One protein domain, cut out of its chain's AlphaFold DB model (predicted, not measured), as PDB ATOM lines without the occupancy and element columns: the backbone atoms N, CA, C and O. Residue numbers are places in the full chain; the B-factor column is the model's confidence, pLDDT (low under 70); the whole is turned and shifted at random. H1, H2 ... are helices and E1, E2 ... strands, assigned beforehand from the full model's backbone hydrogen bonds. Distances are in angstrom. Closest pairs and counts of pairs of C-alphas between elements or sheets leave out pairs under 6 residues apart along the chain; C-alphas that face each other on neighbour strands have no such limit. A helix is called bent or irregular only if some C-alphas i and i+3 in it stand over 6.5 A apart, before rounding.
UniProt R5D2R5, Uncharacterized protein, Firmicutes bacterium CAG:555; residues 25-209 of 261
ATOM      1  N   ARG A  25     391.421 -12.546  27.207       91.44
ATOM      2  CA  ARG A  25     390.876 -11.266  27.676       91.44
ATOM      3  C   ARG A  25     392.004 -10.345  28.131       91.44
ATOM      4  O   ARG A  25     392.607 -10.555  29.181       91.44
ATOM      5  N   LYS A  26     392.252  -9.280  27.373       91.69
ATOM      6  CA  LYS A  26     393.196  -8.221  27.744       91.69
ATOM      7  C   LYS A  26     392.506  -7.186  28.625       91.69
ATOM      8  O   LYS A  26     391.463  -6.661  28.245       91.69
ATOM      9  N   ILE A  27     393.119  -6.865  29.764       95.25
ATOM     10  CA  ILE A  27     392.719  -5.727  30.600       95.25
ATOM     11  C   ILE A  27     393.069  -4.441  29.844       95.25
ATOM     12  O   ILE A  27     394.231  -4.212  29.503       95.25
ATOM     13  N   MET A  28     392.051  -3.640  29.550       95.00
ATOM     14  CA  MET A  28     392.169  -2.364  28.844       95.00
ATOM     15  C   MET A  28     392.443  -1.224  29.816       95.00
ATOM     16  O   MET A  28     393.312  -0.396  29.556       95.00
ATOM     17  N   ASP A  29     391.733  -1.228  30.940       97.19
ATOM     18  CA  ASP A  29     391.890  -0.275  32.029       97.19
ATOM     19  C   ASP A  29     391.369  -0.896  33.333       97.19
ATOM     20  O   ASP A  29     390.601  -1.869  33.321       97.19
ATOM     21  N   SER A  30     391.815  -0.368  34.468       97.50
ATOM     22  CA  SER A  30     391.422  -0.858  35.784       97.50
ATOM     23  C   SER A  30     391.614   0.183  36.877       97.50
ATOM     24  O   SER A  30     392.596   0.926  36.857       97.50
ATOM     25  N   CYS A  31     390.757   0.153  37.892       97.62
ATOM     26  CA  CYS A  31     390.936   0.924  39.117       97.62
ATOM     27  C   CYS A  31     390.933   0.018  40.353       97.62
ATOM     28  O   CYS A  31     390.370  -1.079  40.356       97.62
ATOM     29  N   ARG A  32     391.589   0.493  41.414       97.56
ATOM     30  CA  ARG A  32     391.497  -0.065  42.765       97.56
ATOM     31  C   ARG A  32     390.937   1.019  43.664       97.56
ATOM     32  O   ARG A  32     391.411   2.151  43.585       97.56
ATOM     33  N   ASP A  33     390.022   0.661  44.546       95.31
ATOM     34  CA  ASP A  33     389.348   1.634  45.398       95.31
ATOM     35  C   ASP A  33     389.232   1.162  46.846       95.31
ATOM     36  O   ASP A  33     389.309  -0.032  47.157       95.31
ATOM     37  N   LYS A  34     389.083   2.161  47.718       96.94
ATOM     38  CA  LYS A  34     388.831   2.041  49.153       96.94
ATOM     39  C   LYS A  34     387.650   2.950  49.481       96.94
ATOM     40  O   LYS A  34     387.852   4.130  49.765       96.94
ATOM     41  N   ASP A  35     386.441   2.422  49.384       97.19
ATOM     42  CA  ASP A  35     385.225   3.199  49.603       97.19
ATOM     43  C   ASP A  35     384.872   3.200  51.095       97.19
ATOM     44  O   ASP A  35     384.737   2.144  51.712       97.19
ATOM     45  N   CYS A  36     384.733   4.391  51.682       97.50
ATOM     46  CA  CYS A  36     384.128   4.581  53.000       97.50
ATOM     47  C   CYS A  36     382.673   4.993  52.776       97.50
ATOM     48  O   CYS A  36     382.387   6.160  52.515       97.50
ATOM     49  N   VAL A  37     381.770   4.014  52.786       96.75
ATOM     50  CA  VAL A  37     380.347   4.208  52.505       96.75
ATOM     51  C   VAL A  37     379.654   4.581  53.807       96.75
ATOM     52  O   VAL A  37     379.372   3.714  54.631       96.75
ATOM     53  N   GLU A  38     379.452   5.876  54.018       95.75
ATOM     54  CA  GLU A  38     378.797   6.432  55.202       95.75
ATOM     55  C   GLU A  38     377.277   6.487  55.029       95.75
ATOM     56  O   GLU A  38     376.778   6.583  53.910       95.75
ATOM     57  N   GLU A  39     376.551   6.424  56.150       93.12
ATOM     58  CA  GLU A  39     375.086   6.555  56.198       93.12
ATOM     59  C   GLU A  39     374.349   5.626  55.211       93.12
ATOM     60  O   GLU A  39     373.318   5.979  54.637       93.12
ATOM     61  N   LEU A  40     374.857   4.403  55.029       95.06
ATOM     62  CA  LEU A  40     374.220   3.411  54.172       95.06
ATOM     63  C   LEU A  40     373.008   2.820  54.888       95.06
ATOM     64  O   LEU A  40     373.138   2.241  55.967       95.06
ATOM     65  N   ARG A  41     371.821   2.957  54.299       94.25
ATOM     66  CA  ARG A  41     370.587   2.436  54.895       94.25
ATOM     67  C   ARG A  41     370.621   0.910  54.989       94.25
ATOM     68  O   ARG A  41     371.020   0.228  54.046       94.25
ATOM     69  N   VAL A  42     370.148   0.388  56.120       95.31
ATOM     70  CA  VAL A  42     369.928  -1.043  56.345       95.31
ATOM     71  C   VAL A  42     368.424  -1.325  56.320       95.31
ATOM     72  O   VAL A  42     367.670  -0.733  57.091       95.31
ATOM     73  N   TYR A  43     367.992  -2.245  55.460       95.06
ATOM     74  CA  TYR A  43     366.636  -2.797  55.414       95.06
ATOM     75  C   TYR A  43     366.596  -4.039  56.303       95.06
ATOM     76  O   TYR A  43     367.149  -5.075  55.932       95.06
ATOM     77  N   PRO A  44     366.039  -3.942  57.517       96.12
ATOM     78  CA  PRO A  44     366.069  -5.038  58.470       96.12
ATOM     79  C   PRO A  44     365.138  -6.175  58.054       96.12
ATOM     80  O   PRO A  44     364.136  -5.965  57.374       96.12
ATOM     81  N   THR A  45     365.427  -7.373  58.545       97.25
ATOM     82  CA  THR A  45     364.443  -8.466  58.573       97.25
ATOM     83  C   THR A  45     363.231  -8.085  59.427       97.25
ATOM     84  O   THR A  45     363.370  -7.305  60.377       97.25
ATOM     85  N   VAL A  46     362.053  -8.641  59.132       96.38
ATOM     86  CA  VAL A  46     360.798  -8.359  59.856       96.38
ATOM     87  C   VAL A  46     360.972  -8.563  61.364       96.38
ATOM     88  O   VAL A  46     360.641  -7.671  62.147       96.38
ATOM     89  N   ASN A  47     361.604  -9.661  61.782       96.50
ATOM     90  CA  ASN A  47     361.918  -9.919  63.192       96.50
ATOM     91  C   ASN A  47     362.914  -8.921  63.823       96.50
ATOM     92  O   ASN A  47     362.876  -8.697  65.034       96.50
ATOM     93  N   SER A  48     363.784  -8.284  63.034       97.06
ATOM     94  CA  SER A  48     364.735  -7.273  63.527       97.06
ATOM     95  C   SER A  48     364.102  -5.889  63.708       97.06
ATOM     96  O   SER A  48     364.586  -5.104  64.527       97.06
ATOM     97  N   VAL A  49     363.013  -5.576  62.995       95.75
ATOM     98  CA  VAL A  49     362.312  -4.279  63.078       95.75
ATOM     99  C   VAL A  49     361.950  -3.886  64.519       95.75
ATOM    100  O   VAL A  49     362.394  -2.819  64.953       95.75
ATOM    101  N   PRO A  50     361.200  -4.687  65.308       96.12
ATOM    102  CA  PRO A  50     360.797  -4.281  66.661       96.12
ATOM    103  C   PRO A  50     361.988  -4.094  67.614       96.12
ATOM    104  O   PRO A  50     361.944  -3.260  68.527       96.12
ATOM    105  N   LEU A  51     363.080  -4.830  67.389       97.19
ATOM    106  CA  LEU A  51     364.315  -4.693  68.159       97.19
ATOM    107  C   LEU A  51     364.989  -3.351  67.882       97.19
ATOM    108  O   LEU A  51     365.415  -2.677  68.814       97.19
ATOM    109  N   ILE A  52     365.020  -2.931  66.617       96.62
ATOM    110  CA  ILE A  52     365.555  -1.630  66.203       96.62
ATOM    111  C   ILE A  52     364.696  -0.487  66.754       96.62
ATOM    112  O   ILE A  52     365.241   0.472  67.297       96.62
ATOM    113  N   GLN A  53     363.363  -0.593  66.688       95.56
ATOM    114  CA  GLN A  53     362.465   0.463  67.187       95.56
ATOM    115  C   GLN A  53     362.640   0.711  68.697       95.56
ATOM    116  O   GLN A  53     362.650   1.857  69.159       95.56
ATOM    117  N   SER A  54     362.851  -0.354  69.474       95.81
ATOM    118  CA  SER A  54     363.068  -0.271  70.925       95.81
ATOM    119  C   SER A  54     364.523   0.009  71.338       95.81
ATOM    120  O   SER A  54     364.780   0.270  72.516       95.81
ATOM    121  N   ALA A  55     365.472   0.001  70.397       97.06
ATOM    122  CA  ALA A  55     366.888   0.194  70.683       97.06
ATOM    123  C   ALA A  55     367.237   1.655  71.007       97.06
ATOM    124  O   ALA A  55     366.697   2.602  70.428       97.06
ATOM    125  N   PHE A  56     368.198   1.826  71.913       96.81
ATOM    126  CA  PHE A  56     368.872   3.098  72.177       96.81
ATOM    127  C   PHE A  56     370.090   3.289  71.263       96.81
ATOM    128  O   PHE A  56     370.364   4.393  70.807       96.81
ATOM    129  N   SER A  57     370.821   2.210  70.985       97.19
ATOM    130  CA  SER A  57     371.949   2.202  70.054       97.19
ATOM    131  C   SER A  57     372.129   0.816  69.444       97.19
ATOM    132  O   SER A  57     371.615  -0.176  69.970       97.19
ATOM    133  N   VAL A  58     372.860   0.749  68.330       98.12
ATOM    134  CA  VAL A  58     373.237  -0.507  67.676       98.12
ATOM    135  C   VAL A  58     374.744  -0.524  67.488       98.12
ATOM    136  O   VAL A  58     375.327   0.441  66.998       98.12
ATOM    137  N   ARG A  59     375.390  -1.614  67.896       98.06
ATOM    138  CA  ARG A  59     376.819  -1.836  67.670       98.06
ATOM    139  C   ARG A  59     377.008  -2.745  66.452       98.06
ATOM    140  O   ARG A  59     376.410  -3.821  66.442       98.06
ATOM    141  N   PRO A  60     377.855  -2.381  65.471       97.62
ATOM    142  CA  PRO A  60     378.158  -3.260  64.344       97.62
ATOM    143  C   PRO A  60     378.812  -4.563  64.813       97.62
ATOM    144  O   PRO A  60     379.623  -4.562  65.744       97.62
ATOM    145  N   ARG A  61     378.459  -5.679  64.166       97.12
ATOM    146  CA  ARG A  61     379.045  -7.004  64.419       97.12
ATOM    147  C   ARG A  61     379.816  -7.509  63.206       97.12
ATOM    148  O   ARG A  61     381.018  -7.723  63.307       97.12
ATOM    149  N   CYS A  62     379.130  -7.690  62.085       96.75
ATOM    150  CA  CYS A  62     379.702  -8.229  60.854       96.75
ATOM    151  C   CYS A  62     378.972  -7.646  59.640       96.75
ATOM    152  O   CYS A  62     377.786  -7.314  59.735       96.75
ATOM    153  N   ALA A  63     379.669  -7.555  58.512       97.94
ATOM    154  CA  ALA A  63     379.081  -7.295  57.211       97.94
ATOM    155  C   ALA A  63     379.700  -8.257  56.186       97.94
ATOM    156  O   ALA A  63     380.910  -8.463  56.190       97.94
ATOM    157  N   GLU A  64     378.859  -8.856  55.352       98.38
ATOM    158  CA  GLU A  64     379.214  -9.876  54.362       98.38
ATOM    159  C   GLU A  64     378.760  -9.403  52.982       98.38
ATOM    160  O   GLU A  64     377.643  -8.893  52.837       98.38
ATOM    161  N   LEU A  65     379.619  -9.553  51.975       98.19
ATOM    162  CA  LEU A  65     379.277  -9.257  50.588       98.19
ATOM    163  C   LEU A  65     378.599 -10.479  49.961       98.19
ATOM    164  O   LEU A  65     379.253 -11.476  49.670       98.19
ATOM    165  N   LEU A  66     377.292 -10.384  49.712       97.62
ATOM    166  CA  LEU A  66     376.510 -11.491  49.155       97.62
ATOM    167  C   LEU A  66     376.720 -11.627  47.645       97.62
ATOM    168  O   LEU A  66     376.970 -12.712  47.129       97.62
ATOM    169  N   GLN A  67     376.586 -10.509  46.930       95.75
ATOM    170  CA  GLN A  67     376.660 -10.463  45.474       95.75
ATOM    171  C   GLN A  67     377.014  -9.049  44.995       95.75
ATOM    172  O   GLN A  67     376.658  -8.054  45.631       95.75
ATOM    173  N   CYS A  68     377.668  -8.977  43.834       95.25
ATOM    174  CA  CYS A  68     377.826  -7.755  43.050       95.25
ATOM    175  C   CYS A  68     377.132  -7.920  41.697       95.25
ATOM    176  O   CYS A  68     377.460  -8.840  40.946       95.25
ATOM    177  N   GLU A  69     376.232  -7.009  41.345       95.75
ATOM    178  CA  GLU A  69     375.768  -6.865  39.965       95.75
ATOM    179  C   GLU A  69     376.645  -5.861  39.224       95.75
ATOM    180  O   GLU A  69     376.973  -4.804  39.756       95.75
ATOM    181  N   VAL A  70     377.044  -6.201  37.996       96.38
ATOM    182  CA  VAL A  70     377.965  -5.394  37.189       96.38
ATOM    183  C   VAL A  70     377.352  -5.151  35.817       96.38
ATOM    184  O   VAL A  70     377.006  -6.092  35.106       96.38
ATOM    185  N   SER A  71     377.255  -3.884  35.421       95.12
ATOM    186  CA  SER A  71     376.733  -3.459  34.122       95.12
ATOM    187  C   SER A  71     377.698  -2.489  33.448       95.12
ATOM    188  O   SER A  71     378.244  -1.592  34.087       95.12
ATOM    189  N   VAL A  72     377.908  -2.654  32.142       94.19
ATOM    190  CA  VAL A  72     378.787  -1.791  31.344       94.19
ATOM    191  C   VAL A  72     377.945  -1.003  30.352       94.19
ATOM    192  O   VAL A  72     377.150  -1.584  29.616       94.19
ATOM    193  N   LYS A  73     378.131   0.320  30.303       91.56
ATOM    194  CA  LYS A  73     377.436   1.209  29.358       91.56
ATOM    195  C   LYS A  73     378.434   2.098  28.631       91.56
ATOM    196  O   LYS A  73     379.393   2.588  29.224       91.56
ATOM    197  N   GLU A  74     378.213   2.299  27.338       88.25
ATOM    198  CA  GLU A  74     379.010   3.223  26.534       88.25
ATOM    199  C   GLU A  74     378.610   4.673  26.827       88.25
ATOM    200  O   GLU A  74     377.440   4.972  27.080       88.25
ATOM    201  N   ILE A  75     379.583   5.587  26.796       85.44
ATOM    202  CA  ILE A  75     379.354   7.017  27.018       85.44
ATOM    203  C   ILE A  75     379.543   7.772  25.705       85.44
ATOM    204  O   ILE A  75     380.608   7.717  25.094       85.44
ATOM    205  N   CYS A  76     378.549   8.570  25.308       74.25
ATOM    206  CA  CYS A  76     378.598   9.323  24.050       74.25
ATOM    207  C   CYS A  76     379.653  10.445  24.026       74.25
ATOM    208  O   CYS A  76     380.077  10.865  22.953       74.25
ATOM    209  N   LEU A  77     380.042  10.974  25.192       74.50
ATOM    210  CA  LEU A  77     380.885  12.172  25.297       74.50
ATOM    211  C   LEU A  77     382.387  11.874  25.146       74.50
ATOM    212  O   LEU A  77     383.117  12.692  24.594       74.50
ATOM    213  N   ASN A  78     382.838  10.702  25.607       79.31
ATOM    214  CA  ASN A  78     384.249  10.312  25.638       79.31
ATOM    215  C   ASN A  78     384.424   8.973  24.921       79.31
ATOM    216  O   ASN A  78     384.304   7.905  25.522       79.31
ATOM    217  N   ARG A  79     384.702   9.042  23.618       84.62
ATOM    218  CA  ARG A  79     384.837   7.867  22.753       84.62
ATOM    219  C   ARG A  79     385.855   6.869  23.324       84.62
ATOM    220  O   ARG A  79     386.955   7.249  23.719       84.62
ATOM    221  N   GLY A  80     385.470   5.593  23.371       87.75
ATOM    222  CA  GLY A  80     386.293   4.510  23.916       87.75
ATOM    223  C   GLY A  80     386.275   4.382  25.445       87.75
ATOM    224  O   GLY A  80     386.910   3.465  25.961       87.75
ATOM    225  N   TYR A  81     385.552   5.243  26.169       92.81
ATOM    226  CA  TYR A  81     385.303   5.082  27.601       92.81
ATOM    227  C   TYR A  81     383.903   4.535  27.882       92.81
ATOM    228  O   TYR A  81     382.933   4.835  27.182       92.81
ATOM    229  N   TYR A  82     383.811   3.778  28.969       93.81
ATOM    230  CA  TYR A  82     382.597   3.112  29.415       93.81
ATOM    231  C   TYR A  82     382.360   3.411  30.893       93.81
ATOM    232  O   TYR A  82     383.318   3.534  31.662       93.81
ATOM    233  N   THR A  83     381.096   3.509  31.303       95.62
ATOM    234  CA  THR A  83     380.745   3.425  32.723       95.62
ATOM    235  C   THR A  83     380.594   1.968  33.113       95.62
ATOM    236  O   THR A  83     379.872   1.226  32.445       95.62
ATOM    237  N   VAL A  84     381.217   1.591  34.222       97.06
ATOM    238  CA  VAL A  84     380.937   0.342  34.924       97.06
ATOM    239  C   VAL A  84     380.091   0.697  36.142       97.06
ATOM    240  O   VAL A  84     380.581   1.345  37.069       97.06
ATOM    241  N   ASP A  85     378.821   0.312  36.090       97.19
ATOM    242  CA  ASP A  85     377.875   0.393  37.199       97.19
ATOM    243  C   ASP A  85     377.995  -0.901  38.009       97.19
ATOM    244  O   ASP A  85     377.883  -1.992  37.449       97.19
ATOM    245  N   VAL A  86     378.253  -0.777  39.307       97.62
ATOM    246  CA  VAL A  86     378.373  -1.891  40.247       97.62
ATOM    247  C   VAL A  86     377.385  -1.687  41.386       97.62
ATOM    248  O   VAL A  86     377.444  -0.660  42.060       97.62
ATOM    249  N   THR A  87     376.524  -2.669  41.627       96.81
ATOM    250  CA  THR A  87     375.607  -2.693  42.771       96.81
ATOM    251  C   THR A  87     376.044  -3.794  43.724       96.81
ATOM    252  O   THR A  87     376.020  -4.975  43.378       96.81
ATOM    253  N   TYR A  88     376.474  -3.398  44.918       97.56
ATOM    254  CA  TYR A  88     376.893  -4.295  45.989       97.56
ATOM    255  C   TYR A  88     375.720  -4.575  46.922       97.56
ATOM    256  O   TYR A  88     375.060  -3.640  47.382       97.56
ATOM    257  N   PHE A  89     375.507  -5.847  47.246       97.88
ATOM    258  CA  PHE A  89     374.484  -6.286  48.189       97.88
ATOM    259  C   PHE A  89     375.141  -6.887  49.426       97.88
ATOM    260  O   PHE A  89     375.848  -7.894  49.342       97.88
ATOM    261  N   TYR A  90     374.892  -6.276  50.580       98.25
ATOM    262  CA  TYR A  90     375.518  -6.649  51.842       98.25
ATOM    263  C   TYR A  90     374.508  -7.224  52.825       98.25
ATOM    264  O   TYR A  90     373.476  -6.606  53.089       98.25
ATOM    265  N   LYS A  91     374.857  -8.339  53.466       98.44
ATOM    266  CA  LYS A  91     374.204  -8.763  54.707       98.44
ATOM    267  C   LYS A  91     374.927  -8.112  55.870       98.44
ATOM    268  O   LYS A  91     376.121  -8.313  56.064       98.44
ATOM    269  N   VAL A  92     374.201  -7.335  56.659       98.38
ATOM    270  CA  VAL A  92     374.758  -6.570  57.771       98.38
ATOM    271  C   VAL A  92     374.126  -7.043  59.071       98.38
ATOM    272  O   VAL A  92     372.909  -7.188  59.168       98.38
ATOM    273  N   THR A  93     374.962  -7.269  60.083       98.31
ATOM    274  CA  THR A  93     374.543  -7.691  61.422       98.31
ATOM    275  C   THR A  93     375.013  -6.693  62.471       98.31
ATOM    276  O   THR A  93     376.144  -6.191  62.440       98.31
ATOM    277  N   GLY A  94     374.136  -6.408  63.424       98.25
ATOM    278  CA  GLY A  94     374.396  -5.523  64.550       98.25
ATOM    279  C   GLY A  94     373.800  -6.078  65.833       98.25
ATOM    280  O   GLY A  94     373.048  -7.047  65.823       98.25
ATOM    281  N   GLU A  95     374.134  -5.462  66.955       98.44
ATOM    282  CA  GLU A  95     373.582  -5.804  68.263       98.44
ATOM    283  C   GLU A  95     372.945  -4.574  68.893       98.44
ATOM    284  O   GLU A  95     373.597  -3.537  69.035       98.44
ATOM    285  N   VAL A  96     371.676  -4.695  69.270       98.19
ATOM    286  CA  VAL A  96     370.895  -3.607  69.861       98.19
ATOM    287  C   VAL A  96     371.126  -3.502  71.369       98.19
ATOM    288  O   VAL A  96     371.191  -4.503  72.078       98.19
ATOM    289  N   PHE A  97     371.178  -2.280  71.891       97.25
ATOM    290  CA  PHE A  97     371.179  -1.990  73.328       97.25
ATOM    291  C   PHE A  97     369.825  -1.380  73.735       97.25
ATOM    292  O   PHE A  97     369.336  -0.508  73.013       97.25
ATOM    293  N   PRO A  98     369.204  -1.777  74.870       95.75
ATOM    294  CA  PRO A  98     369.758  -2.590  75.964       95.75
ATOM    295  C   PRO A  98     369.500  -4.103  75.891       95.75
ATOM    296  O   PRO A  98     369.973  -4.829  76.763       95.75
ATOM    297  N   SER A  99     368.750  -4.603  74.906       95.56
ATOM    298  CA  SER A  99     368.351  -6.019  74.875       95.56
ATOM    299  C   SER A  99     369.491  -6.988  74.530       95.56
ATOM    300  O   SER A  99     369.348  -8.184  74.771       95.56
ATOM    301  N   ASN A 100     370.616  -6.490  74.000       96.31
ATOM    302  CA  ASN A 100     371.774  -7.260  73.524       96.31
ATOM    303  C   ASN A 100     371.396  -8.343  72.499       96.31
ATOM    304  O   ASN A 100     372.061  -9.372  72.378       96.31
ATOM    305  N   GLN A 101     370.293  -8.130  71.778       97.75
ATOM    306  CA  GLN A 101     369.839  -9.031  70.727       97.75
ATOM    307  C   GLN A 101     370.489  -8.664  69.395       97.75
ATOM    308  O   GLN A 101     370.855  -7.513  69.156       97.75
ATOM    309  N   THR A 102     370.645  -9.661  68.528       97.81
ATOM    310  CA  THR A 102     371.207  -9.455  67.191       97.81
ATOM    311  C   THR A 102     370.112  -8.996  66.240       97.81
ATOM    312  O   THR A 102     369.009  -9.535  66.253       97.81
ATOM    313  N   VAL A 103     370.437  -8.015  65.408       97.81
ATOM    314  CA  VAL A 103     369.608  -7.542  64.301       97.81
ATOM    315  C   VAL A 103     370.348  -7.764  62.994       97.81
ATOM    316  O   VAL A 103     371.573  -7.647  62.941       97.81
ATOM    317  N   THR A 104     369.604  -8.096  61.946       98.25
ATOM    318  CA  THR A 104     370.146  -8.403  60.618       98.25
ATOM    319  C   THR A 104     369.338  -7.687  59.550       98.25
ATOM    320  O   THR A 104     368.109  -7.610  59.653       98.25
ATOM    321  N   GLY A 105     370.014  -7.197  58.515       97.38
ATOM    322  CA  GLY A 105     369.367  -6.564  57.373       97.38
ATOM    323  C   GLY A 105     370.254  -6.473  56.139       97.38
ATOM    324  O   GLY A 105     371.449  -6.772  56.185       97.38
ATOM    325  N   LEU A 106     369.636  -6.068  55.038       97.38
ATOM    326  CA  LEU A 106     370.270  -5.829  53.751       97.38
ATOM    327  C   LEU A 106     370.731  -4.374  53.656       97.38
ATOM    328  O   LEU A 106     369.973  -3.470  53.993       97.38
ATOM    329  N   ALA A 107     371.927  -4.132  53.138       96.25
ATOM    330  CA  ALA A 107     372.357  -2.807  52.701       96.25
ATOM    331  C   ALA A 107     372.800  -2.879  51.236       96.25
ATOM    332  O   ALA A 107     373.444  -3.849  50.837       96.25
ATOM    333  N   VAL A 108     372.444  -1.875  50.433       95.94
ATOM    334  CA  VAL A 108     372.713  -1.868  48.986       95.94
ATOM    335  C   VAL A 108     373.479  -0.608  48.616       95.94
ATOM    336  O   VAL A 108     373.012   0.491  48.897       95.94
ATOM    337  N   PHE A 109     374.641  -0.762  47.982       95.81
ATOM    338  CA  PHE A 109     375.497   0.353  47.575       95.81
ATOM    339  C   PHE A 109     375.735   0.337  46.068       95.81
ATOM    340  O   PHE A 109     376.238  -0.649  45.534       95.81
ATOM    341  N   ASP A 110     375.430   1.446  45.398       95.38
ATOM    342  CA  ASP A 110     375.740   1.625  43.982       95.38
ATOM    343  C   ASP A 110     377.007   2.446  43.801       95.38
ATOM    344  O   ASP A 110     377.180   3.520  44.379       95.38
ATOM    345  N   LYS A 111     377.864   1.971  42.909       95.75
ATOM    346  CA  LYS A 111     379.096   2.630  42.513       95.75
ATOM    347  C   LYS A 111     379.172   2.702  41.000       95.75
ATOM    348  O   LYS A 111     378.926   1.723  40.307       95.75
ATOM    349  N   ARG A 112     379.588   3.853  40.482       96.69
ATOM    350  CA  ARG A 112     379.876   4.043  39.059       96.69
ATOM    351  C   ARG A 112     381.319   4.480  38.895       96.69
ATOM    352  O   ARG A 112     381.722   5.491  39.461       96.69
ATOM    353  N   VAL A 113     382.068   3.758  38.071       96.56
ATOM    354  CA  VAL A 113     383.413   4.161  37.640       96.56
ATOM    355  C   VAL A 113     383.454   4.317  36.129       96.56
ATOM    356  O   VAL A 113     382.643   3.733  35.411       96.56
ATOM    357  N   MET A 114     384.392   5.118  35.637       95.44
ATOM    358  CA  MET A 114     384.616   5.321  34.210       95.44
ATOM    359  C   MET A 114     385.980   4.748  33.847       95.44
ATOM    360  O   MET A 114     386.986   5.186  34.397       95.44
ATOM    361  N   LEU A 115     386.002   3.773  32.940       95.75
ATOM    362  CA  LEU A 115     387.217   3.073  32.524       95.75
ATOM    363  C   LEU A 115     387.357   3.119  31.004       95.75
ATOM    364  O   LEU A 115     386.366   3.082  30.263       95.75
ATOM    365  N   PHE A 116     388.596   3.203  30.529       94.50
ATOM    366  CA  PHE A 116     388.887   3.149  29.106       94.50
ATOM    367  C   PHE A 116     388.785   1.709  28.592       94.50
ATOM    368  O   PHE A 116     389.536   0.818  28.978       94.50
ATOM    369  N   GLY A 117     387.844   1.470  27.685       90.94
ATOM    370  CA  GLY A 117     387.613   0.159  27.088       90.94
ATOM    371  C   GLY A 117     388.164   0.023  25.680       90.94
ATOM    372  O   GLY A 117     388.090  -1.073  25.145       90.94
ATOM    373  N   SER A 118     388.712   1.083  25.072       87.88
ATOM    374  CA  SER A 118     388.969   1.189  23.626       87.88
ATOM    375  C   SER A 118     387.697   1.190  22.776       87.88
ATOM    376  O   SER A 118     386.614   0.799  23.206       87.88
ATOM    377  N   GLU A 119     387.836   1.631  21.532       79.69
ATOM    378  CA  GLU A 119     386.755   1.667  20.554       79.69
ATOM    379  C   GLU A 119     386.453   0.261  20.017       79.69
ATOM    380  O   GLU A 119     387.356  -0.448  19.568       79.69
ATOM    381  N   GLY A 120     385.184  -0.151  20.061       64.31
ATOM    382  CA  GLY A 120     384.724  -1.436  19.537       64.31
ATOM    383  C   GLY A 120     383.821  -1.253  18.329       64.31
ATOM    384  O   GLY A 120     382.605  -1.217  18.482       64.31
ATOM    385  N   SER A 121     384.389  -1.155  17.127       62.28
ATOM    386  CA  SER A 121     383.608  -1.120  15.876       62.28
ATOM    387  C   SER A 121     383.381  -2.506  15.261       62.28
ATOM    388  O   SER A 121     382.597  -2.649  14.322       62.28
ATOM    389  N   VAL A 122     384.064  -3.531  15.778       63.44
ATOM    390  CA  VAL A 122     384.034  -4.896  15.244       63.44
ATOM    391  C   VAL A 122     382.865  -5.670  15.849       63.44
ATOM    392  O   VAL A 122     382.697  -5.703  17.066       63.44
ATOM    393  N   LYS A 123     382.067  -6.309  14.989       69.69
ATOM    394  CA  LYS A 123     381.009  -7.245  15.385       69.69
ATOM    395  C   LYS A 123     381.546  -8.668  15.298       69.69
ATOM    396  O   LYS A 123     381.947  -9.099  14.218       69.69
ATOM    397  N   SER A 124     381.525  -9.384  16.413       68.38
ATOM    398  CA  SER A 124     381.942 -10.787  16.480       68.38
ATOM    399  C   SER A 124     380.726 -11.707  16.394       68.38
ATOM    400  O   SER A 124     379.697 -11.434  17.012       68.38
ATOM    401  N   PHE A 125     380.843 -12.805  15.652       75.19
ATOM    402  CA  PHE A 125     379.821 -13.848  15.533       75.19
ATOM    403  C   PHE A 125     380.485 -15.197  15.841       75.19
ATOM    404  O   PHE A 125     381.579 -15.456  15.346       75.19
ATOM    405  N   SER A 126     379.859 -16.036  16.672       74.06
ATOM    406  CA  SER A 126     380.403 -17.337  17.098       74.06
ATOM    407  C   SER A 126     379.340 -18.427  16.978       74.06
ATOM    408  O   SER A 126     378.164 -18.171  17.222       74.06
ATOM    409  N   SER A 127     379.755 -19.646  16.621       76.12
ATOM    410  CA  SER A 127     378.881 -20.822  16.487       76.12
ATOM    411  C   SER A 127     378.326 -21.336  17.819       76.12
ATOM    412  O   SER A 127     377.348 -22.077  17.815       76.12
ATOM    413  N   ASN A 128     378.920 -20.932  18.948       69.19
ATOM    414  CA  ASN A 128     378.471 -21.285  20.300       69.19
ATOM    415  C   ASN A 128     377.752 -20.124  21.016       69.19
ATOM    416  O   ASN A 128     377.386 -20.230  22.183       69.19
ATOM    417  N   ALA A 129     377.569 -18.981  20.348       63.34
ATOM    418  CA  ALA A 129     376.808 -17.881  20.921       63.34
ATOM    419  C   ALA A 129     375.311 -18.155  20.721       63.34
ATOM    420  O   ALA A 129     374.822 -18.176  19.590       63.34
ATOM    421  N   THR A 130     374.573 -18.362  21.814       53.84
ATOM    422  CA  THR A 130     373.108 -18.370  21.772       53.84
ATOM    423  C   THR A 130     372.622 -17.041  21.190       53.84
ATOM    424  O   THR A 130     373.066 -15.972  21.599       53.84
ATOM    425  N   VAL A 131     371.772 -17.151  20.172       48.69
ATOM    426  CA  VAL A 131     371.350 -16.119  19.217       48.69
ATOM    427  C   VAL A 131     371.040 -14.743  19.838       48.69
ATOM    428  O   VAL A 131     370.298 -14.644  20.808       48.69
ATOM    429  N   ASN A 132     371.515 -13.712  19.124       48.69
ATOM    430  CA  ASN A 132     371.287 -12.265  19.252       48.69
ATOM    431  C   ASN A 132     371.916 -11.553  20.457       48.69
ATOM    432  O   ASN A 132     371.372 -11.595  21.550       48.69
ATOM    433  N   SER A 133     372.883 -10.674  20.189       45.91
ATOM    434  CA  SER A 133     372.711  -9.252  20.520       45.91
ATOM    435  C   SER A 133     373.785  -8.401  19.844       45.91
ATOM    436  O   SER A 133     374.903  -8.833  19.572       45.91
ATOM    437  N   ALA A 134     373.437  -7.156  19.552       49.50
ATOM    438  CA  ALA A 134     374.343  -6.141  19.033       49.50
ATOM    439  C   ALA A 134     375.468  -5.744  20.024       49.50
ATOM    440  O   ALA A 134     376.242  -4.843  19.708       49.50
ATOM    441  N   ASP A 135     375.590  -6.431  21.169       53.91
ATOM    442  CA  ASP A 135     376.476  -6.095  22.292       53.91
ATOM    443  C   ASP A 135     377.851  -6.778  22.232       53.91
ATOM    444  O   ASP A 135     378.707  -6.516  23.071       53.91
ATOM    445  N   ASN A 136     378.121  -7.610  21.219       58.06
ATOM    446  CA  ASN A 136     379.397  -8.333  21.089       58.06
ATOM    447  C   ASN A 136     380.640  -7.431  20.914       58.06
ATOM    448  O   ASN A 136     381.759  -7.945  20.895       58.06
ATOM    449  N   SER A 137     380.475  -6.110  20.768       70.38
ATOM    450  CA  SER A 137     381.592  -5.154  20.753       70.38
ATOM    451  C   SER A 137     381.819  -4.444  22.094       70.38
ATOM    452  O   SER A 137     382.824  -3.732  22.225       70.38
ATOM    453  N   MET A 138     380.933  -4.625  23.081       82.94
ATOM    454  CA  MET A 138     381.076  -4.032  24.409       82.94
ATOM    455  C   MET A 138     382.206  -4.724  25.177       82.94
ATOM    456  O   MET A 138     382.322  -5.952  25.143       82.94
ATOM    457  N   PRO A 139     383.070  -3.967  25.871       90.31
ATOM    458  CA  PRO A 139     384.032  -4.572  26.772       90.31
ATOM    459  C   PRO A 139     383.320  -5.221  27.965       90.31
ATOM    460  O   PRO A 139     382.230  -4.818  28.368       90.31
ATOM    461  N   TYR A 140     383.973  -6.214  28.555       91.56
ATOM    462  CA  TYR A 140     383.484  -6.958  29.707       91.56
ATOM    463  C   TYR A 140     384.109  -6.419  30.993       91.56
ATOM    464  O   TYR A 140     385.323  -6.226  31.043       91.56
ATOM    465  N   ALA A 141     383.313  -6.199  32.039       96.31
ATOM    466  CA  ALA A 141     383.819  -5.771  33.340       96.31
ATOM    467  C   ALA A 141     383.928  -6.945  34.321       96.31
ATOM    468  O   ALA A 141     383.047  -7.799  34.388       96.31
ATOM    469  N   VAL A 142     385.003  -6.952  35.108       97.62
ATOM    470  CA  VAL A 142     385.216  -7.853  36.247       97.62
ATOM    471  C   VAL A 142     385.404  -7.012  37.494       97.62
ATOM    472  O   VAL A 142     386.178  -6.053  37.476       97.62
ATOM    473  N   VAL A 143     384.723  -7.393  38.570       98.25
ATOM    474  CA  VAL A 143     384.875  -6.790  39.892       98.25
ATOM    475  C   VAL A 143     385.370  -7.864  40.848       98.25
ATOM    476  O   VAL A 143     384.685  -8.858  41.064       98.25
ATOM    477  N   ASP A 144     386.548  -7.645  41.423       97.88
ATOM    478  CA  ASP A 144     387.047  -8.416  42.557       97.88
ATOM    479  C   ASP A 144     386.819  -7.586  43.823       97.88
ATOM    480  O   ASP A 144     387.284  -6.447  43.914       97.88
ATOM    481  N   ALA A 145     386.108  -8.139  44.798       97.50
ATOM    482  CA  ALA A 145     385.796  -7.477  46.057       97.50
ATOM    483  C   ALA A 145     385.908  -8.470  47.219       97.50
ATOM    484  O   ALA A 145     385.789  -9.679  47.032       97.50
ATOM    485  N   VAL A 146     386.177  -7.944  48.410       96.88
ATOM    486  CA  VAL A 146     386.220  -8.707  49.670       96.88
ATOM    487  C   VAL A 146     385.059  -8.288  50.563       96.88
ATOM    488  O   VAL A 146     384.458  -7.238  50.320       96.88
ATOM    489  N   ASP A 147     384.787  -9.064  51.612       98.12
ATOM    490  CA  ASP A 147     383.817  -8.674  52.633       98.12
ATOM    491  C   ASP A 147     384.140  -7.283  53.211       98.12
ATOM    492  O   ASP A 147     385.309  -6.990  53.513       98.12
ATOM    493  N   PRO A 148     383.133  -6.403  53.358       98.00
ATOM    494  CA  PRO A 148     383.341  -5.064  53.882       98.00
ATOM    495  C   PRO A 148     383.650  -5.078  55.379       98.00
ATOM    496  O   PRO A 148     383.189  -5.918  56.151       98.00
ATOM    497  N   ILE A 149     384.362  -4.050  55.832       98.12
ATOM    498  CA  ILE A 149     384.564  -3.805  57.260       98.12
ATOM    499  C   ILE A 149     383.369  -3.006  57.788       98.12
ATOM    500  O   ILE A 149     383.147  -1.877  57.356       98.12
ATOM    501  N   ALA A 150     382.622  -3.555  58.750       97.69
ATOM    502  CA  ALA A 150     381.569  -2.820  59.451       97.69
ATOM    503  C   ALA A 150     382.183  -1.837  60.464       97.69
ATOM    504  O   ALA A 150     382.707  -2.248  61.500       97.69
ATOM    505  N   LEU A 151     382.140  -0.537  60.159       97.75
ATOM    506  CA  LEU A 151     382.836   0.503  60.925       97.75
ATOM    507  C   LEU A 151     381.949   1.128  62.004       97.75
ATOM    508  O   LEU A 151     382.388   1.331  63.136       97.75
ATOM    509  N   HIS A 152     380.700   1.447  61.661       97.88
ATOM    510  CA  HIS A 152     379.786   2.149  62.559       97.88
ATOM    511  C   HIS A 152     378.323   1.841  62.234       97.88
ATOM    512  O   HIS A 152     378.016   1.445  61.114       97.88
ATOM    513  N   MET A 153     377.426   2.019  63.206       98.19
ATOM    514  CA  MET A 153     375.979   1.967  63.003       98.19
ATOM    515  C   MET A 153     375.300   3.092  63.772       98.19
ATOM    516  O   MET A 153     375.662   3.363  64.920       98.19
ATOM    517  N   THR A 154     374.297   3.710  63.158       96.31
ATOM    518  CA  THR A 154     373.509   4.797  63.748       96.31
ATOM    519  C   THR A 154     372.017   4.530  63.605       96.31
ATOM    520  O   THR A 154     371.563   3.862  62.677       96.31
ATOM    521  N   LEU A 155     371.251   5.054  64.560       95.56
ATOM    522  CA  LEU A 155     369.795   5.100  64.504       95.56
ATOM    523  C   LEU A 155     369.378   6.539  64.221       95.56
ATOM    524  O   LEU A 155     369.882   7.456  64.870       95.56
ATOM    525  N   SER A 156     368.455   6.723  63.283       92.25
ATOM    526  CA  SER A 156     367.800   8.008  63.041       92.25
ATOM    527  C   SER A 156     366.306   7.892  63.293       92.25
ATOM    528  O   SER A 156     365.673   6.994  62.742       92.25
ATOM    529  N   ASP A 157     365.744   8.821  64.066       86.69
ATOM    530  CA  ASP A 157     364.300   8.916  64.345       86.69
ATOM    531  C   ASP A 157     363.514   9.601  63.203       86.69
ATOM    532  O   ASP A 157     362.314   9.862  63.308       86.69
ATOM    533  N   THR A 158     364.187   9.963  62.105       76.06
ATOM    534  CA  THR A 158     363.530  10.494  60.910       76.06
ATOM    535  C   THR A 158     363.146   9.355  59.974       76.06
ATOM    536  O   THR A 158     363.993   8.703  59.362       76.06
ATOM    537  N   ALA A 159     361.839   9.149  59.827       64.25
ATOM    538  CA  ALA A 159     361.263   8.284  58.808       64.25
ATOM    539  C   ALA A 159     361.510   8.895  57.417       64.25
ATOM    540  O   ALA A 159     360.687   9.645  56.888       64.25
ATOM    541  N   VAL A 160     362.674   8.619  56.831       65.56
ATOM    542  CA  VAL A 160     362.975   9.007  55.453       65.56
ATOM    543  C   VAL A 160     362.523   7.868  54.550       65.56
ATOM    544  O   VAL A 160     363.077   6.770  54.581       65.56
ATOM    545  N   SER A 161     361.498   8.115  53.742       64.00
ATOM    546  CA  SER A 161     361.182   7.246  52.609       64.00
ATOM    547  C   SER A 161     362.387   7.226  51.672       64.00
ATOM    548  O   SER A 161     362.826   8.285  51.226       64.00
ATOM    549  N   ASP A 162     362.930   6.041  51.404       66.62
ATOM    550  CA  ASP A 162     363.961   5.853  50.390       66.62
ATOM    551  C   ASP A 162     363.280   5.328  49.125       66.62
ATOM    552  O   ASP A 162     363.059   4.120  49.001       66.62
ATOM    553  N   PRO A 163     362.904   6.219  48.192       57.75
ATOM    554  CA  PRO A 163     362.213   5.809  46.976       57.75
ATOM    555  C   PRO A 163     363.088   4.906  46.096       57.75
ATOM    556  O   PRO A 163     362.576   4.273  45.176       57.75
ATOM    557  N   GLY A 164     364.402   4.858  46.349       61.75
ATOM    558  CA  GLY A 164     365.367   4.148  45.531       61.75
ATOM    559  C   GLY A 164     365.353   2.636  45.714       61.75
ATOM    560  O   GLY A 164     365.704   1.955  44.759       61.75
ATOM    561  N   ILE A 165     364.969   2.101  46.878       68.19
ATOM    562  CA  ILE A 165     364.924   0.643  47.110       68.19
ATOM    563  C   ILE A 165     363.580   0.030  46.725       68.19
ATOM    564  O   ILE A 165     363.551  -1.078  46.210       68.19
ATOM    565  N   GLU A 166     362.469   0.747  46.941       60.91
ATOM    566  CA  GLU A 166     361.118   0.222  46.683       60.91
ATOM    567  C   GLU A 166     360.880  -0.022  45.185       60.91
ATOM    568  O   GLU A 166     359.981  -0.762  44.802       60.91
ATOM    569  N   GLN A 167     361.701   0.600  44.335       63.59
ATOM    570  CA  GLN A 167     361.692   0.437  42.883       63.59
ATOM    571  C   GLN A 167     362.743  -0.563  42.377       63.59
ATOM    572  O   GLN A 167     362.850  -0.754  41.166       63.59
ATOM    573  N   ARG A 168     363.549  -1.163  43.264       78.31
ATOM    574  CA  ARG A 168     364.574  -2.144  42.888       78.31
ATOM    575  C   ARG A 168     364.052  -3.557  43.067       78.31
ATOM    576  O   ARG A 168     363.664  -3.949  44.163       78.31
ATOM    577  N   ASP A 169     364.168  -4.341  42.004       84.25
ATOM    578  CA  ASP A 169     363.997  -5.785  42.074       84.25
ATOM    579  C   ASP A 169     365.252  -6.399  42.701       84.25
ATOM    580  O   ASP A 169     366.331  -6.388  42.108       84.25
ATOM    581  N   ILE A 170     365.125  -6.901  43.929       91.12
ATOM    582  CA  ILE A 170     366.219  -7.589  44.621       91.12
ATOM    583  C   ILE A 170     366.182  -9.065  44.210       91.12
ATOM    584  O   ILE A 170     365.159  -9.716  44.434       91.12
ATOM    585  N   PRO A 171     367.265  -9.620  43.629       91.81
ATOM    586  CA  PRO A 171     367.281 -11.010  43.189       91.81
ATOM    587  C   PRO A 171     366.936 -11.995  44.315       91.81
ATOM    588  O   PRO A 171     367.454 -11.883  45.427       91.81
ATOM    589  N   GLU A 172     366.130 -13.019  44.012       91.88
ATOM    590  CA  GLU A 172     365.734 -14.053  44.988       91.88
ATOM    591  C   GLU A 172     366.936 -14.752  45.634       91.88
ATOM    592  O   GLU A 172     366.898 -15.081  46.820       91.88
ATOM    593  N   ALA A 173     368.030 -14.923  44.883       93.56
ATOM    594  CA  ALA A 173     369.277 -15.467  45.407       93.56
ATOM    595  C   ALA A 173     369.777 -14.665  46.621       93.56
ATOM    596  O   ALA A 173     370.156 -15.260  47.623       93.56
ATOM    597  N   ILE A 174     369.681 -13.333  46.578       95.56
ATOM    598  CA  ILE A 174     370.104 -12.433  47.661       95.56
ATOM    599  C   ILE A 174     369.145 -12.526  48.845       95.56
ATOM    600  O   ILE A 174     369.583 -12.618  49.992       95.56
ATOM    601  N   LEU A 175     367.837 -12.550  48.575       94.94
ATOM    602  CA  LEU A 175     366.809 -12.685  49.610       94.94
ATOM    603  C   LEU A 175     366.952 -14.004  50.383       94.94
ATOM    604  O   LEU A 175     366.757 -14.025  51.596       94.94
ATOM    605  N   SER A 176     367.382 -15.079  49.714       95.44
ATOM    606  CA  SER A 176     367.573 -16.396  50.335       95.44
ATOM    607  C   SER A 176     368.679 -16.457  51.403       95.44
ATOM    608  O   SER A 176     368.746 -17.428  52.153       95.44
ATOM    609  N   HIS A 177     369.525 -15.424  51.521       96.62
ATOM    610  CA  HIS A 177     370.553 -15.330  52.567       96.62
ATOM    611  C   HIS A 177     370.028 -14.837  53.926       96.62
ATOM    612  O   HIS A 177     370.796 -14.787  54.897       96.62
ATOM    613  N   PHE A 178     368.758 -14.440  54.022       96.81
ATOM    614  CA  PHE A 178     368.137 -13.968  55.260       96.81
ATOM    615  C   PHE A 178     367.223 -15.042  55.856       96.81
ATOM    616  O   PHE A 178     366.515 -15.738  55.138       96.81
ATOM    617  N   ASP A 179     367.225 -15.155  57.186       93.88
ATOM    618  CA  ASP A 179     366.417 -16.149  57.914       93.88
ATOM    619  C   ASP A 179     364.919 -15.782  57.982       93.88
ATOM    620  O   ASP A 179     364.113 -16.537  58.524       93.88
ATOM    621  N   ASP A 180     364.556 -14.597  57.491       94.56
ATOM    622  CA  ASP A 180     363.215 -14.018  57.516       94.56
ATOM    623  C   ASP A 180     363.091 -12.957  56.406       94.56
ATOM    624  O   ASP A 180     364.100 -12.491  55.867       94.56
ATOM    625  N   GLU A 181     361.864 -12.557  56.071       94.81
ATOM    626  CA  GLU A 181     361.590 -11.546  55.046       94.81
ATOM    627  C   GLU A 181     362.210 -10.186  55.404       94.81
ATOM    628  O   GLU A 181     362.334  -9.815  56.575       94.81
ATOM    629  N   LEU A 182     362.591  -9.410  54.385       94.06
ATOM    630  CA  LEU A 182     363.088  -8.045  54.555       94.06
ATOM    631  C   LEU A 182     361.927  -7.047  54.618       94.06
ATOM    632  O   LEU A 182     361.012  -7.071  53.798       94.06
ATOM    633  N   SER A 183     361.998  -6.117  55.567       91.31
ATOM    634  CA  SER A 183     361.054  -5.013  55.701       91.31
ATOM    635  C   SER A 183     361.578  -3.770  54.983       91.31
ATOM    636  O   SER A 183     362.505  -3.109  55.455       91.31
ATOM    637  N   PHE A 184     360.919  -3.401  53.884       87.44
ATOM    638  CA  PHE A 184     361.173  -2.149  53.153       87.44
ATOM    639  C   PHE A 184     360.305  -0.981  53.629       87.44
ATOM    640  O   PHE A 184     360.568   0.167  53.282       87.44
ATOM    641  N   ALA A 185     359.295  -1.263  54.456       80.50
ATOM    642  CA  ALA A 185     358.387  -0.253  54.973       80.50
ATOM    643  C   ALA A 185     359.122   0.809  55.806       80.50
ATOM    644  O   ALA A 185     360.092   0.529  56.516       80.50
ATOM    645  N   SER A 186     358.613   2.039  55.745       75.75
ATOM    646  CA  SER A 186     359.066   3.117  56.620       75.75
ATOM    647  C   SER A 186     358.713   2.810  58.080       75.75
ATOM    648  O   SER A 186     357.587   2.413  58.381       75.75
ATOM    649  N   ALA A 187     359.674   3.012  58.981       81.50
ATOM    650  CA  ALA A 187     359.516   2.869  60.425       81.50
ATOM    651  C   ALA A 187     359.970   4.158  61.134       81.50
ATOM    652  O   ALA A 187     360.601   5.013  60.512       81.50
ATOM    653  N   GLU A 188     359.651   4.314  62.424       86.81
ATOM    654  CA  GLU A 188     360.022   5.523  63.180       86.81
ATOM    655  C   GLU A 188     361.545   5.658  63.286       86.81
ATOM    656  O   GLU A 188     362.090   6.726  63.023       86.81
ATOM    657  N   LYS A 189     362.236   4.549  63.585       91.69
ATOM    658  CA  LYS A 189     363.698   4.464  63.565       91.69
ATOM    659  C   LYS A 189     364.223   3.769  62.322       91.69
ATOM    660  O   LYS A 189     363.859   2.623  62.055       91.69
ATOM    661  N   THR A 190     365.153   4.424  61.639       93.00
ATOM    662  CA  THR A 190     365.914   3.862  60.518       93.00
ATOM    663  C   THR A 190     367.337   3.534  60.965       93.00
ATOM    664  O   THR A 190     367.988   4.346  61.624       93.00
ATOM    665  N   LEU A 191     367.810   2.336  60.618       95.00
ATOM    666  CA  LEU A 191     369.176   1.884  60.882       95.00
ATOM    667  C   LEU A 191     370.073   2.217  59.688       95.00
ATOM    668  O   LEU A 191     369.743   1.894  58.546       95.00
ATOM    669  N   TYR A 192     371.232   2.800  59.976       96.44
ATOM    670  CA  TYR A 192     372.286   3.058  59.005       96.44
ATOM    671  C   TYR A 192     373.585   2.384  59.437       96.44
ATOM    672  O   TYR A 192     373.833   2.186  60.630       96.44
ATOM    673  N   VAL A 193     374.424   2.046  58.463       97.88
ATOM    674  CA  VAL A 193     375.744   1.451  58.660       97.88
ATOM    675  C   VAL A 193     376.795   2.239  57.879       97.88
ATOM    676  O   VAL A 193     376.541   2.713  56.776       97.88
ATOM    677  N   THR A 194     377.990   2.357  58.449       98.38
ATOM    678  CA  THR A 194     379.189   2.796  57.732       98.38
ATOM    679  C   THR A 194     380.037   1.575  57.396       98.38
ATOM    680  O   THR A 194     380.437   0.839  58.306       98.38
ATOM    681  N   LEU A 195     380.324   1.362  56.110       98.50
ATOM    682  CA  LEU A 195     381.103   0.225  55.607       98.50
ATOM    683  C   LEU A 195     382.403   0.687  54.941       98.50
ATOM    684  O   LEU A 195     382.415   1.658  54.189       98.50
ATOM    685  N   GLY A 196     383.494  -0.037  55.183       98.31
ATOM    686  CA  GLY A 196     384.734   0.081  54.415       98.31
ATOM    687  C   GLY A 196     384.822  -1.019  53.359       98.31
ATOM    688  O   GLY A 196     385.033  -2.175  53.724       98.31
ATOM    689  N   GLN A 197     384.696  -0.673  52.076       97.94
ATOM    690  CA  GLN A 197     384.728  -1.619  50.955       97.94
ATOM    691  C   GLN A 197     386.038  -1.508  50.163       97.94
ATOM    692  O   GLN A 197     386.461  -0.419  49.775       97.94
ATOM    693  N   PHE A 198     386.663  -2.654  49.872       98.12
ATOM    694  CA  PHE A 198     387.806  -2.748  48.959       98.12
ATOM    695  C   PHE A 198     387.384  -3.441  47.665       98.12
ATOM    696  O   PHE A 198     386.767  -4.507  47.705       98.12
ATOM    697  N   SER A 199     387.738  -2.859  46.520       98.00
ATOM    698  CA  SER A 199     387.413  -3.434  45.209       98.00
ATOM    699  C   SER A 199     388.506  -3.171  44.176       98.00
ATOM    700  O   SER A 199     389.134  -2.107  44.196       98.00
ATOM    701  N   ILE A 200     388.679  -4.097  43.236       98.38
ATOM    702  CA  ILE A 200     389.417  -3.903  41.984       98.38
ATOM    703  C   ILE A 200     388.433  -4.102  40.834       98.38
ATOM    704  O   ILE A 200     387.811  -5.154  40.721       98.38
ATOM    705  N   ILE A 201     388.305  -3.098  39.969       98.44
ATOM    706  CA  ILE A 201     387.411  -3.133  38.807       98.44
ATOM    707  C   ILE A 201     388.275  -3.128  37.552       98.44
ATOM    708  O   ILE A 201     389.138  -2.264  37.390       98.44
ATOM    709  N   ARG A 202     388.066  -4.103  36.669       97.75
ATOM    710  CA  ARG A 202     388.833  -4.299  35.435       97.75
ATOM    711  C   ARG A 202     387.892  -4.299  34.249       97.75
ATOM    712  O   ARG A 202     386.895  -5.014  34.262       97.75
ATOM    713  N   LEU A 203     388.239  -3.552  33.210       96.00
ATOM    714  CA  LEU A 203     387.534  -3.560  31.936       96.00
ATOM    715  C   LEU A 203     388.382  -4.313  30.910       96.00
ATOM    716  O   LEU A 203     389.551  -3.988  30.713       96.00
ATOM    717  N   LEU A 204     387.821  -5.345  30.286       94.06
ATOM    718  CA  LEU A 204     388.542  -6.282  29.431       94.06
ATOM    719  C   LEU A 204     387.929  -6.371  28.031       94.06
ATOM    720  O   LEU A 204     386.718  -6.254  27.856       94.06
ATOM    721  N   ARG A 205     388.764  -6.658  27.032       89.75
ATOM    722  CA  ARG A 205     388.327  -7.050  25.684       89.75
ATOM    723  C   ARG A 205     388.969  -8.363  25.273       89.75
ATOM    724  O   ARG A 205     390.132  -8.612  25.591       89.75
ATOM    725  N   THR A 206     388.222  -9.167  24.525       88.25
ATOM    726  CA  THR A 206     388.779 -10.328  23.829       88.25
ATOM    727  C   THR A 206     389.763  -9.858  22.759       88.25
ATOM    728  O   THR A 206     389.479  -8.925  22.004       88.25
ATOM    729  N   THR A 207     390.946 -10.461  22.724       86.50
ATOM    730  CA  THR A 207     392.013 -10.162  21.772       86.50
ATOM    731  C   THR A 207     392.836 -11.415  21.500       86.50
ATOM    732  O   THR A 207     392.855 -12.338  22.312       86.50
ATOM    733  N   GLN A 208     393.558 -11.408  20.384       88.25
ATOM    734  CA  GLN A 208     394.494 -12.466  20.035       88.25
ATOM    735  C   GLN A 208     395.912 -12.001  20.344       88.25
ATOM    736  O   GLN A 208     396.342 -10.946  19.870       88.25
ATOM    737  N   LEU A 209     396.631 -12.773  21.156       87.38
ATOM    738  CA  LEU A 209     398.029 -12.514  21.483       87.38
ATOM    739  C   LEU A 209     398.898 -13.628  20.914       87.38
ATOM    740  O   LEU A 209     398.586 -14.803  21.079       87.38
TER     741      LEU A 209
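This is residues 25 to 209 of the 261 residues of an uncharacterized protein of Firmicutes bacterium CAG:555 (UniProt R5D2R5). Seven strands roll into a long, narrow, flattened barrel that closes only loosely: edge strands E2 and E6 come near each other without pairing, and E1 and E4 pair over a short stretch. H1 crosses the outside near one end of the roll, the short H2 and H3 lie outside it on their own stretch of chain, and residues 127 to 132 stick out beyond the other end. The printed part has 185 residues, in the order E1, H1, E2, E3, E4, E5, E6, H2, H3, E7, and its class is mostly strand. The neighbour pairs of its branched, twisted sheet are antiparallel. The whole is loose, with a radius of gyration of the C-alphas of 19.8 A, and elongated, spanning 62 by 32 by 28 A.

E1, residues 25 to 44, begins at C-alpha 25 (390.876, -11.266, 27.676), spans 40.0 A and bends by 85 degrees at residue 38. H1, residues 46 to 54, is only just irregular: C-alphas 47 and 50 are 6.7 A apart. E2, residues 57 to 74, spans 44.1 A and bends by 76 degrees at residue 61. E3, residues 81 to 97, spans 48.4 A, and E4, residues 102 to 116, spans 43.8 A. E5 is residues 140 to 145 and E6 residues 149 to 156. H2, residues 163 to 166, and H3, residues 172 to 175, precede E7, residues 190 to 209, which spans 53.1 A, bends by 60 degrees at residue 194 and ends at C-alpha 209 (398.029, -12.514, 21.483).

E1 has E7 on one side, with N 33 and O 199 2.9 A apart, and E4 on the other side, with N 43 and O 106 2.8 A apart. E2, E3 and E4 form a meander, each strand the antiparallel neighbour of the one before, in two hairpins; N 64 and O 91 are 2.9 A apart, N 88 and O 109 2.8 A. On the side of E7 away from E1 lie E5, with N 142 and O 202 2.8 A apart, and E6, with N 154 and O 192 3.0 A apart. The closest C-alphas of E2 and E6, Ala 63 and Ala 150, are 5.6 A apart. H1 is on the sheet at a height of 7.4 A, only just over E4 with 3 of its C-alphas, and runs across the strands at 68 degrees to E4 on the local plane; its closest C-alphas to E4 are Ser 48 and Val 103, 4.9 A. H3 only grazes the sheet with residues 173 to 175, and H2 is only just not on it, with 4 pairs of C-alphas within 10 A. In H1, 3 of 5 O i to N i+4 pairs are within hydrogen-bond range; H2 and H3 are too short for such a pair.

The C-alphas farthest apart, Pro 98 and Ser 127, are 62.9 A from each other. The printed part has no cut. The links E4 to E5 and H3 to E7 are long. The mean pLDDT of the printed part is 89.6, with residues 120 to 124, 128 to 136 and 159 to 167 under 70.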